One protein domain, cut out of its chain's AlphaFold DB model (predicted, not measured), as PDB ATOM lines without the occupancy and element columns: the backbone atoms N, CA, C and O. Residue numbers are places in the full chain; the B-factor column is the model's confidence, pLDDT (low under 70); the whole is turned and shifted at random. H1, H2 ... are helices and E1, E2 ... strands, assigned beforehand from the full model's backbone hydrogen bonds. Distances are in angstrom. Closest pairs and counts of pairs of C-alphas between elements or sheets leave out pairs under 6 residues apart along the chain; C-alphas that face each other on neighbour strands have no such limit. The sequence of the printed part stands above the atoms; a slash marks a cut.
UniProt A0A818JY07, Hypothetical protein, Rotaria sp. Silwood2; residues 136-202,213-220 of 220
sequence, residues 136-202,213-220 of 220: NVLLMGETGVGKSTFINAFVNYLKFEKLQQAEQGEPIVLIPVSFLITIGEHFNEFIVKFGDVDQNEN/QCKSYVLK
ATOM      1  N   ASN A 136     195.416 170.646 316.336       90.31
ATOM      2  CA  ASN A 136     196.431 170.283 315.353       90.31
ATOM      3  C   ASN A 136     196.891 171.533 314.601       90.31
ATOM      4  O   ASN A 136     196.104 172.169 313.902       90.31
ATOM      5  N   VAL A 137     198.174 171.870 314.725       91.19
ATOM      6  CA  VAL A 137     198.786 173.007 314.027       91.19
ATOM      7  C   VAL A 137     199.662 172.482 312.894       91.19
ATOM      8  O   VAL A 137     200.649 171.791 313.136       91.19
ATOM      9  N   LEU A 138     199.312 172.821 311.651       93.88
ATOM     10  CA  LEU A 138     200.117 172.505 310.469       93.88
ATOM     11  C   LEU A 138     201.009 173.697 310.109       93.88
ATOM     12  O   LEU A 138     200.513 174.768 309.767       93.88
ATOM     13  N   LEU A 139     202.328 173.498 310.140       91.62
ATOM     14  CA  LEU A 139     203.305 174.509 309.733       91.62
ATOM     15  C   LEU A 139     203.755 174.268 308.290       91.62
ATOM     16  O   LEU A 139     204.304 173.214 307.970       91.62
ATOM     17  N   MET A 140     203.569 175.267 307.426       90.81
ATOM     18  CA  MET A 140     203.973 175.231 306.017       90.81
ATOM     19  C   MET A 140     204.936 176.374 305.696       90.81
ATOM     20  O   MET A 140     204.864 177.447 306.287       90.81
ATOM     21  N   GLY A 141     205.847 176.141 304.753       87.06
ATOM     22  CA  GLY A 141     206.802 177.144 304.284       87.06
ATOM     23  C   GLY A 141     208.015 176.503 303.622       87.06
ATOM     24  O   GLY A 141     208.274 175.313 303.817       87.06
ATOM     25  N   GLU A 142     208.775 177.290 302.867       86.56
ATOM     26  CA  GLU A 142     209.981 176.830 302.171       86.56
ATOM     27  C   GLU A 142     211.078 176.353 303.141       86.56
ATOM     28  O   GLU A 142     211.018 176.557 304.361       86.56
ATOM     29  N   THR A 143     212.088 175.660 302.622       83.44
ATOM     30  CA  THR A 143     213.274 175.282 303.402       83.44
ATOM     31  C   THR A 143     213.969 176.522 303.963       83.44
ATOM     32  O   THR A 143     214.091 177.533 303.284       83.44
ATOM     33  N   GLY A 144     214.437 176.456 305.212       79.62
ATOM     34  CA  GLY A 144     215.223 177.538 305.817       79.62
ATOM     35  C   GLY A 144     214.417 178.704 306.401       79.62
ATOM     36  O   GLY A 144     214.991 179.512 307.117       79.62
ATOM     37  N   VAL A 145     213.089 178.755 306.225       87.00
ATOM     38  CA  VAL A 145     212.238 179.827 306.803       87.00
ATOM     39  C   VAL A 145     212.095 179.772 308.334       87.00
ATOM     40  O   VAL A 145     211.432 180.619 308.921       87.00
ATOM     41  N   GLY A 146     212.680 178.765 308.993       87.00
ATOM     42  CA  GLY A 146     212.711 178.669 310.458       87.00
ATOM     43  C   GLY A 146     211.587 177.853 311.106       87.00
ATOM     44  O   GLY A 146     211.357 177.999 312.302       87.00
ATOM     45  N   LYS A 147     210.901 176.963 310.375       91.25
ATOM     46  CA  LYS A 147     209.819 176.116 310.932       91.25
ATOM     47  C   LYS A 147     210.264 175.277 312.141       91.25
ATOM     48  O   LYS A 147     209.586 175.278 313.163       91.25
ATOM     49  N   SER A 148     211.411 174.602 312.052       89.06
ATOM     50  CA  SER A 148     211.941 173.785 313.158       89.06
ATOM     51  C   SER A 148     212.330 174.642 314.364       89.06
ATOM     52  O   SER A 148     212.029 174.296 315.507       89.06
ATOM     53  N   THR A 149     212.909 175.818 314.104       89.94
ATOM     54  CA  THR A 149     213.206 176.828 315.129       89.94
ATOM     55  C   THR A 149     211.935 177.305 315.829       89.94
ATOM     56  O   THR A 149     211.915 177.399 317.054       89.94
ATOM     57  N   PHE A 150     210.860 177.551 315.073       92.38
ATOM     58  CA  PHE A 150     209.564 177.941 315.622       92.38
ATOM     59  C   PHE A 150     208.987 176.864 316.543       92.38
ATOM     60  O   PHE A 150     208.553 177.198 317.638       92.38
ATOM     61  N   ILE A 151     209.025 175.584 316.151       92.75
ATOM     62  CA  ILE A 151     208.537 174.483 317.001       92.75
ATOM     63  C   ILE A 151     209.281 174.471 318.343       92.75
ATOM     64  O   ILE A 151     208.641 174.463 319.392       92.75
ATOM     65  N   ASN A 152     210.616 174.543 318.334       91.31
ATOM     66  CA  ASN A 152     211.396 174.595 319.574       91.31
ATOM     67  C   ASN A 152     211.054 175.825 320.424       91.31
ATOM     68  O   ASN A 152     210.869 175.706 321.636       91.31
ATOM     69  N   ALA A 153     210.934 177.003 319.810       91.38
ATOM     70  CA  ALA A 153     210.567 178.224 320.523       91.38
ATOM     71  C   ALA A 153     209.165 178.117 321.141       91.38
ATOM     72  O   ALA A 153     208.980 178.464 322.305       91.38
ATOM     73  N   PHE A 154     208.199 177.579 320.394       93.69
ATOM     74  CA  PHE A 154     206.819 177.403 320.835       93.69
ATOM     75  C   PHE A 154     206.724 176.485 322.058       93.69
ATOM     76  O   PHE A 154     206.038 176.801 323.022       93.69
ATOM     77  N   VAL A 155     207.483 175.389 322.075       93.12
ATOM     78  CA  VAL A 155     207.510 174.469 323.223       93.12
ATOM     79  C   VAL A 155     208.110 175.126 324.462       93.12
ATOM     80  O   VAL A 155     207.590 174.955 325.562       93.12
ATOM     81  N   ASN A 156     209.173 175.915 324.302       92.44
ATOM     82  CA  ASN A 156     209.744 176.669 325.417       92.44
ATOM     83  C   ASN A 156     208.794 177.759 325.919       92.44
ATOM     84  O   ASN A 156     208.684 177.944 327.128       92.44
ATOM     85  N   TYR A 157     208.074 178.426 325.017       92.88
ATOM     86  CA  TYR A 157     207.042 179.398 325.369       92.88
ATOM     87  C   TYR A 157     205.914 178.765 326.196       92.88
ATOM     88  O   TYR A 157     205.465 179.355 327.169       92.88
ATOM     89  N   LEU A 158     205.488 177.546 325.850       91.38
ATOM     90  CA  LEU A 158     204.477 176.820 326.624       91.38
ATOM     91  C   LEU A 158     205.001 176.326 327.982       91.38
ATOM     92  O   LEU A 158     204.232 176.230 328.933       91.38
ATOM     93  N   LYS A 159     206.296 175.999 328.080       91.06
ATOM     94  CA  LYS A 159     206.913 175.490 329.314       91.06
ATOM     95  C   LYS A 159     207.208 176.593 330.334       91.06
ATOM     96  O   LYS A 159     207.078 176.361 331.533       91.06
ATOM     97  N   PHE A 160     207.679 177.751 329.878       92.44
ATOM     98  CA  PHE A 160     208.172 178.820 330.744       92.44
ATOM     99  C   PHE A 160     207.246 180.033 330.693       92.44
ATOM    100  O   PHE A 160     207.088 180.661 329.651       92.44
ATOM    101  N   GLU A 161     206.701 180.430 331.844       90.25
ATOM    102  CA  GLU A 161     205.789 181.580 331.929       90.25
ATOM    103  C   GLU A 161     206.489 182.921 331.678       90.25
ATOM    104  O   GLU A 161     205.862 183.904 331.279       90.25
ATOM    105  N   LYS A 162     207.792 182.997 331.973       91.56
ATOM    106  CA  LYS A 162     208.584 184.229 331.889       91.56
ATOM    107  C   LYS A 162     209.928 183.970 331.236       91.56
ATOM    108  O   LYS A 162     210.563 182.947 331.485       91.56
ATOM    109  N   LEU A 163     210.418 184.971 330.506       88.06
ATOM    110  CA  LEU A 163     211.731 184.916 329.865       88.06
ATOM    111  C   LEU A 163     212.858 184.638 330.871       88.06
ATOM    112  O   LEU A 163     213.685 183.773 330.616       88.06
ATOM    113  N   GLN A 164     212.844 185.275 332.049       91.56
ATOM    114  CA  GLN A 164     213.887 185.049 333.060       91.56
ATOM    115  C   GLN A 164     213.934 183.595 333.553       91.56
ATOM    116  O   GLN A 164     214.995 183.105 333.925       91.56
ATOM    117  N   GLN A 165     212.792 182.896 333.567       90.75
ATOM    118  CA  GLN A 165     212.755 181.475 333.920       90.75
ATOM    119  C   GLN A 165     213.359 180.620 332.803       90.75
ATOM    120  O   GLN A 165     214.096 179.683 333.093       90.75
ATOM    121  N   ALA A 166     213.084 180.961 331.542       88.94
ATOM    122  CA  ALA A 166     213.657 180.275 330.388       88.94
ATOM    123  C   ALA A 166     215.180 180.467 330.293       88.94
ATOM    124  O   ALA A 166     215.884 179.529 329.945       88.94
ATOM    125  N   GLU A 167     215.696 181.652 330.639       89.06
ATOM    126  CA  GLU A 167     217.139 181.948 330.650       89.06
ATOM    127  C   GLU A 167     217.908 181.158 331.719       89.06
ATOM    128  O   GLU A 167     219.080 180.841 331.533       89.06
ATOM    129  N   GLN A 168     217.262 180.862 332.851       92.12
ATOM    130  CA  GLN A 168     217.860 180.107 333.958       92.12
ATOM    131  C   GLN A 168     217.631 178.595 333.844       92.12
ATOM    132  O   GLN A 168     218.328 177.816 334.493       92.12
ATOM    133  N   GLY A 169     216.627 178.183 333.070       87.69
ATOM    134  CA  GLY A 169     216.253 176.790 332.874       87.69
ATOM    135  C   GLY A 169     216.932 176.150 331.667       87.69
ATOM    136  O   GLY A 169     217.465 176.820 330.789       87.69
ATOM    137  N   GLU A 170     216.863 174.821 331.591       88.88
ATOM    138  CA  GLU A 170     217.266 174.101 330.382       88.88
ATOM    139  C   GLU A 170     216.164 174.192 329.309       88.88
ATOM    140  O   GLU A 170     215.012 173.791 329.573       88.88
ATOM    141  N   PRO A 171     216.490 174.693 328.100       87.19
ATOM    142  CA  PRO A 171     215.534 174.760 327.009       87.19
ATOM    143  C   PRO A 171     215.110 173.364 326.549       87.19
ATOM    144  O   PRO A 171     215.925 172.447 326.457       87.19
ATOM    145  N   ILE A 172     213.836 173.207 326.193       89.88
ATOM    146  CA  ILE A 172     213.363 172.000 325.511       89.88
ATOM    147  C   ILE A 172     213.736 172.096 324.033       89.88
ATOM    148  O   ILE A 172     213.377 173.058 323.356       89.88
ATOM    149  N   VAL A 173     214.415 171.073 323.523       91.19
ATOM    150  CA  VAL A 173     214.783 170.961 322.109       91.19
ATOM    151  C   VAL A 173     214.142 169.700 321.557       91.19
ATOM    152  O   VAL A 173     214.617 168.599 321.815       91.19
ATOM    153  N   LEU A 174     213.031 169.849 320.835       91.00
ATOM    154  CA  LEU A 174     212.358 168.713 320.199       91.00
ATOM    155  C   LEU A 174     212.994 168.339 318.867       91.00
ATOM    156  O   LEU A 174     212.982 167.173 318.482       91.00
ATOM    157  N   ILE A 175     213.499 169.345 318.157       91.81
ATOM    158  CA  ILE A 175     214.150 169.188 316.863       91.81
ATOM    159  C   ILE A 175     215.561 169.725 317.024       91.81
ATOM    160  O   ILE A 175     215.695 170.890 317.411       91.81
ATOM    161  N   PRO A 176     216.610 168.939 316.762       91.00
ATOM    162  CA  PRO A 176     217.956 169.474 316.828       91.00
ATOM    163  C   PRO A 176     218.092 170.684 315.896       91.00
ATOM    164  O   PRO A 176     217.404 170.824 314.879       91.00
ATOM    165  N   VAL A 177     218.963 171.612 316.265       85.31
ATOM    166  CA  VAL A 177     219.241 172.803 315.462       85.31
ATOM    167  C   VAL A 177     220.737 172.959 315.278       85.31
ATOM    168  O   VAL A 177     221.526 172.726 316.192       85.31
ATOM    169  N   SER A 178     221.113 173.373 314.071       86.00
ATOM    170  CA  SER A 178     222.477 173.739 313.723       86.00
ATOM    171  C   SER A 178     222.434 175.021 312.912       86.00
ATOM    172  O   SER A 178     221.843 175.048 311.835       86.00
ATOM    173  N   PHE A 179     223.049 176.082 313.415       81.75
ATOM    174  CA  PHE A 179     223.123 177.356 312.707       81.75
ATOM    175  C   PHE A 179     224.450 178.054 312.977       81.75
ATOM    176  O   PHE A 179     225.106 177.824 313.994       81.75
ATOM    177  N   LEU A 180     224.853 178.885 312.024       85.62
ATOM    178  CA  LEU A 180     226.082 179.656 312.096       85.62
ATOM    179  C   LEU A 180     225.795 180.992 312.778       85.62
ATOM    180  O   LEU A 180     224.855 181.694 312.409       85.62
ATOM    181  N   ILE A 181     226.607 181.328 313.771       89.31
ATOM    182  CA  ILE A 181     226.624 182.646 314.398       89.31
ATOM    183  C   ILE A 181     227.987 183.283 314.191       89.31
ATOM    184  O   ILE A 181     229.008 182.599 314.147       89.31
ATOM    185  N   THR A 182     228.000 184.605 314.115       93.75
ATOM    186  CA  THR A 182     229.223 185.385 313.964       93.75
ATOM    187  C   THR A 182     229.383 186.274 315.187       93.75
ATOM    188  O   THR A 182     228.472 187.030 315.522       93.75
ATOM    189  N   ILE A 183     230.516 186.163 315.884       90.50
ATOM    190  CA  ILE A 183     230.752 186.865 317.153       90.50
ATOM    191  C   ILE A 183     231.989 187.759 317.054       90.50
ATOM    192  O   ILE A 183     233.061 187.336 316.613       90.50
ATOM    193  N   GLY A 184     231.844 188.981 317.568       89.44
ATOM    194  CA  GLY A 184     232.929 189.943 317.732       89.44
ATOM    195  C   GLY A 184     233.305 190.676 316.445       89.44
ATOM    196  O   GLY A 184     232.828 190.369 315.356       89.44
ATOM    197  N   GLU A 185     234.195 191.656 316.580       88.69
ATOM    198  CA  GLU A 185     234.595 192.540 315.473       88.69
ATOM    199  C   GLU A 185     235.444 191.840 314.400       88.69
ATOM    200  O   GLU A 185     235.582 192.337 313.286       88.69
ATOM    201  N   HIS A 186     235.992 190.664 314.713       91.50
ATOM    202  CA  HIS A 186     236.771 189.851 313.779       91.50
ATOM    203  C   HIS A 186     235.920 188.872 312.961       91.50
ATOM    204  O   HIS A 186     236.478 188.077 312.214       91.50
ATOM    205  N   PHE A 187     234.589 188.928 313.095       88.50
ATOM    206  CA  PHE A 187     233.653 188.052 312.389       88.50
ATOM    207  C   PHE A 187     233.962 186.560 312.564       88.50
ATOM    208  O   PHE A 187     233.877 185.776 311.622       88.50
ATOM    209  N   ASN A 188     234.312 186.147 313.783       92.44
ATOM    210  CA  ASN A 188     234.584 184.741 314.056       92.44
ATOM    211  C   ASN A 188     233.285 183.937 313.942       92.44
ATOM    212  O   ASN A 188     232.313 184.223 314.646       92.44
ATOM    213  N   GLU A 189     233.276 182.942 313.060       93.81
ATOM    214  CA  GLU A 189     232.124 182.078 312.825       93.81
ATOM    215  C   GLU A 189     232.130 180.877 313.774       93.81
ATOM    216  O   GLU A 189     233.133 180.181 313.932       93.81
ATOM    217  N   PHE A 190     230.978 180.608 314.381       89.25
ATOM    218  CA  PHE A 190     230.749 179.463 315.249       89.25
ATOM    219  C   PHE A 190     229.509 178.719 314.778       89.25
ATOM    220  O   PHE A 190     228.455 179.316 314.564       89.25
ATOM    221  N   ILE A 191     229.617 177.399 314.653       86.00
ATOM    222  CA  ILE A 191     228.446 176.554 314.437       86.00
ATOM    223  C   ILE A 191     227.884 176.200 315.808       86.00
ATOM    224  O   ILE A 191     228.495 175.441 316.564       86.00
ATOM    225  N   VAL A 192     226.711 176.739 316.120       84.88
ATOM    226  CA  VAL A 192     225.938 176.324 317.288       84.88
ATOM    227  C   VAL A 192     225.190 175.060 316.916       84.88
ATOM    228  O   VAL A 192     224.413 175.071 315.965       84.88
ATOM    229  N   LYS A 193     225.419 173.984 317.672       86.25
ATOM    230  CA  LYS A 193     224.625 172.753 317.615       86.25
ATOM    231  C   LYS A 193     223.939 172.544 318.949       86.25
ATOM    232  O   LYS A 193     224.582 172.657 319.992       86.25
ATOM    233  N   PHE A 194     222.650 172.246 318.910       86.25
ATOM    234  CA  PHE A 194     221.849 172.095 320.114       86.25
ATOM    235  C   PHE A 194     220.753 171.043 319.911       86.25
ATOM    236  O   PHE A 194     220.103 171.035 318.866       86.25
ATOM    237  N   GLY A 195     220.557 170.171 320.904       86.50
ATOM    238  CA  GLY A 195     219.691 168.987 320.821       86.50
ATOM    239  C   GLY A 195     220.432 167.698 320.448       86.50
ATOM    240  O   GLY A 195     221.574 167.730 319.983       86.50
ATOM    241  N   ASP A 196     219.767 166.565 320.669       88.00
ATOM    242  CA  ASP A 196     220.287 165.235 320.340       88.00
ATOM    243  C   ASP A 196     220.217 164.952 318.838       88.00
ATOM    244  O   ASP A 196     219.381 165.501 318.125       88.00
ATOM    245  N   VAL A 197     221.083 164.063 318.345       84.81
ATOM    246  CA  VAL A 197     221.103 163.673 316.929       84.81
ATOM    247  C   VAL A 197     219.775 163.011 316.539       84.81
ATOM    248  O   VAL A 197     219.401 161.987 317.106       84.81
ATOM    249  N   ASP A 198     219.101 163.560 315.526       86.06
ATOM    250  CA  ASP A 198     217.885 162.994 314.928       86.06
ATOM    251  C   ASP A 198     218.200 162.515 313.504       86.06
ATOM    252  O   ASP A 198     218.728 163.264 312.687       86.06
ATOM    253  N   GLN A 199     217.857 161.264 313.192       88.25
ATOM    254  CA  GLN A 199     218.038 160.686 311.853       88.25
ATOM    255  C   GLN A 199     217.182 161.383 310.784       88.25
ATOM    256  O   GLN A 199     217.471 161.267 309.595       88.25
ATOM    257  N   ASN A 200     216.129 162.092 311.198       87.44
ATOM    258  CA  ASN A 200     215.283 162.881 310.312       87.44
ATOM    259  C   ASN A 200     215.851 164.279 310.009       87.44
ATOM    260  O   ASN A 200     215.244 165.019 309.237       87.44
ATOM    261  N   GLU A 201     216.989 164.654 310.598       87.00
ATOM    262  CA  GLU A 201     217.629 165.950 310.387       87.00
ATOM    263  C   GLU A 201     219.024 165.769 309.773       87.00
ATOM    264  O   GLU A 201     219.908 165.127 310.342       87.00
ATOM    265  N   ASN A 202     219.236 166.349 308.589       86.06
ATOM    266  CA  ASN A 202     220.504 166.298 307.868       86.06
ATOM    267  C   ASN A 202     221.105 167.701 307.734       86.06
ATOM    268  O   ASN A 202     220.641 168.523 306.947       86.06
ATOM    269  N   GLN A 213     211.782 164.321 306.496       87.12
ATOM    270  CA  GLN A 213     210.405 163.833 306.438       87.12
ATOM    271  C   GLN A 213     209.486 164.636 307.359       87.12
ATOM    272  O   GLN A 213     209.904 165.157 308.395       87.12
ATOM    273  N   CYS A 214     208.207 164.707 306.982       86.56
ATOM    274  CA  CYS A 214     207.168 165.295 307.822       86.56
ATOM    275  C   CYS A 214     207.033 164.500 309.130       86.56
ATOM    276  O   CYS A 214     206.968 163.271 309.109       86.56
ATOM    277  N   LYS A 215     206.976 165.207 310.260       88.38
ATOM    278  CA  LYS A 215     206.901 164.624 311.602       88.38
ATOM    279  C   LYS A 215     205.929 165.427 312.458       88.38
ATOM    280  O   LYS A 215     205.926 166.657 312.412       88.38
ATOM    281  N   SER A 216     205.115 164.722 313.237       90.69
ATOM    282  CA  SER A 216     204.189 165.314 314.202       90.69
ATOM    283  C   SER A 216     204.804 165.292 315.597       90.69
ATOM    284  O   SER A 216     205.388 164.288 316.004       90.69
ATOM    285  N   TYR A 217     204.641 166.385 316.337       89.81
ATOM    286  CA  TYR A 217     205.112 166.519 317.713       89.81
ATOM    287  C   TYR A 217     203.906 166.673 318.633       89.81
ATOM    288  O   TYR A 217     203.102 167.584 318.454       89.81
ATOM    289  N   VAL A 218     203.776 165.765 319.599       88.56
ATOM    290  CA  VAL A 218     202.688 165.791 320.581       88.56
ATOM    291  C   VAL A 218     203.194 166.487 321.834       88.56
ATOM    292  O   VAL A 218     204.122 166.000 322.480       88.56
ATOM    293  N   LEU A 219     202.580 167.618 322.164       84.56
ATOM    294  CA  LEU A 219     202.850 168.368 323.386       84.56
ATOM    295  C   LEU A 219     201.819 167.946 324.435       84.56
ATOM    296  O   LEU A 219     200.630 167.885 324.125       84.56
ATOM    297  N   LYS A 220     202.280 167.591 325.636       70.25
ATOM    298  CA  LYS A 220     201.448 167.147 326.760       70.25
ATOM    299  C   LYS A 220     201.670 168.041 327.963       70.25
ATOM    300  O   LYS A 220     202.832 168.472 328.134       70.25
TER     301      LYS A 220
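What this domain is: This is residues 136 to 202 and 213 to 220 of the 220 residues of the protein "Hypothetical protein" of Rotaria sp. Silwood2 (UniProt A0A818JY07). A two-stranded hairpin, E1 and E2, reaches out like an arm from a loose body, its base near the first end of helix H1, and its tip, residues 183 to 188, sticks out free. H1 makes a corner with the hairpin, the short helix H2 is turned across near its other end, and both ends of the printed part lie on the side of H1 away from the hairpin's tip. The 75 printed residues hold two named helices and two named strands in the order H1, H2, E1, E2; the sheet, E1 - E2, is antiparallel. The class is mixed, helices and strands, with under half of the residues in named elements. The whole is loose, with a radius of gyration of the C-alphas of 14.3 A and spans of 45 by 32 by 22 A.

How they stand to each other: Strands E1, residues 177 to 183, and E2, residues 188 to 194, are antiparallel neighbours and a hairpin, with 154 degrees between their directions. N 177 and O 194 are 2.9 A apart and N 190 and O 181 are 2.8 A apart, both within hydrogen-bond range. The closest C-alphas of helix H1, residues 147 to 159, and E1 are those of Thr 149 and Val 177, 7.3 A apart. H1 and E2 are apart. Helix H2, residues 163 to 168, is close to H1 but not clearly touching it; their closest C-alphas, those of Asn 156 and Ala 166, are 7.3 A apart, and their lines are about perpendicular at 90 degrees. H2 and E2 are apart. In H1 and H2 every O i to N i+4 pair is within hydrogen-bond range.

Where its parts are: E1 runs 18.3 A from C-alpha 177 at (219.241, 172.803, 315.462), and E2 runs 18.9 A to C-alpha 194 at (221.849, 172.095, 320.114). H1 runs 18.6 A from C-alpha 147 at (209.819, 176.116, 310.932). H2 is 8.8 A long.

The domain as a whole: The two C-alphas farthest apart, those of Asn 136 and His 186, are 44.9 A apart. Residues 140 to 146 also stand free. Residues 203 to 212 are cut out, and C-alphas 202 and 213 are 10.5 A apart across the cut. The links H1 to H2 and E1 to E2 are tight, and H2 to E1 is short. The mean pLDDT of the printed part is 88.9, and no printed residue is under 70.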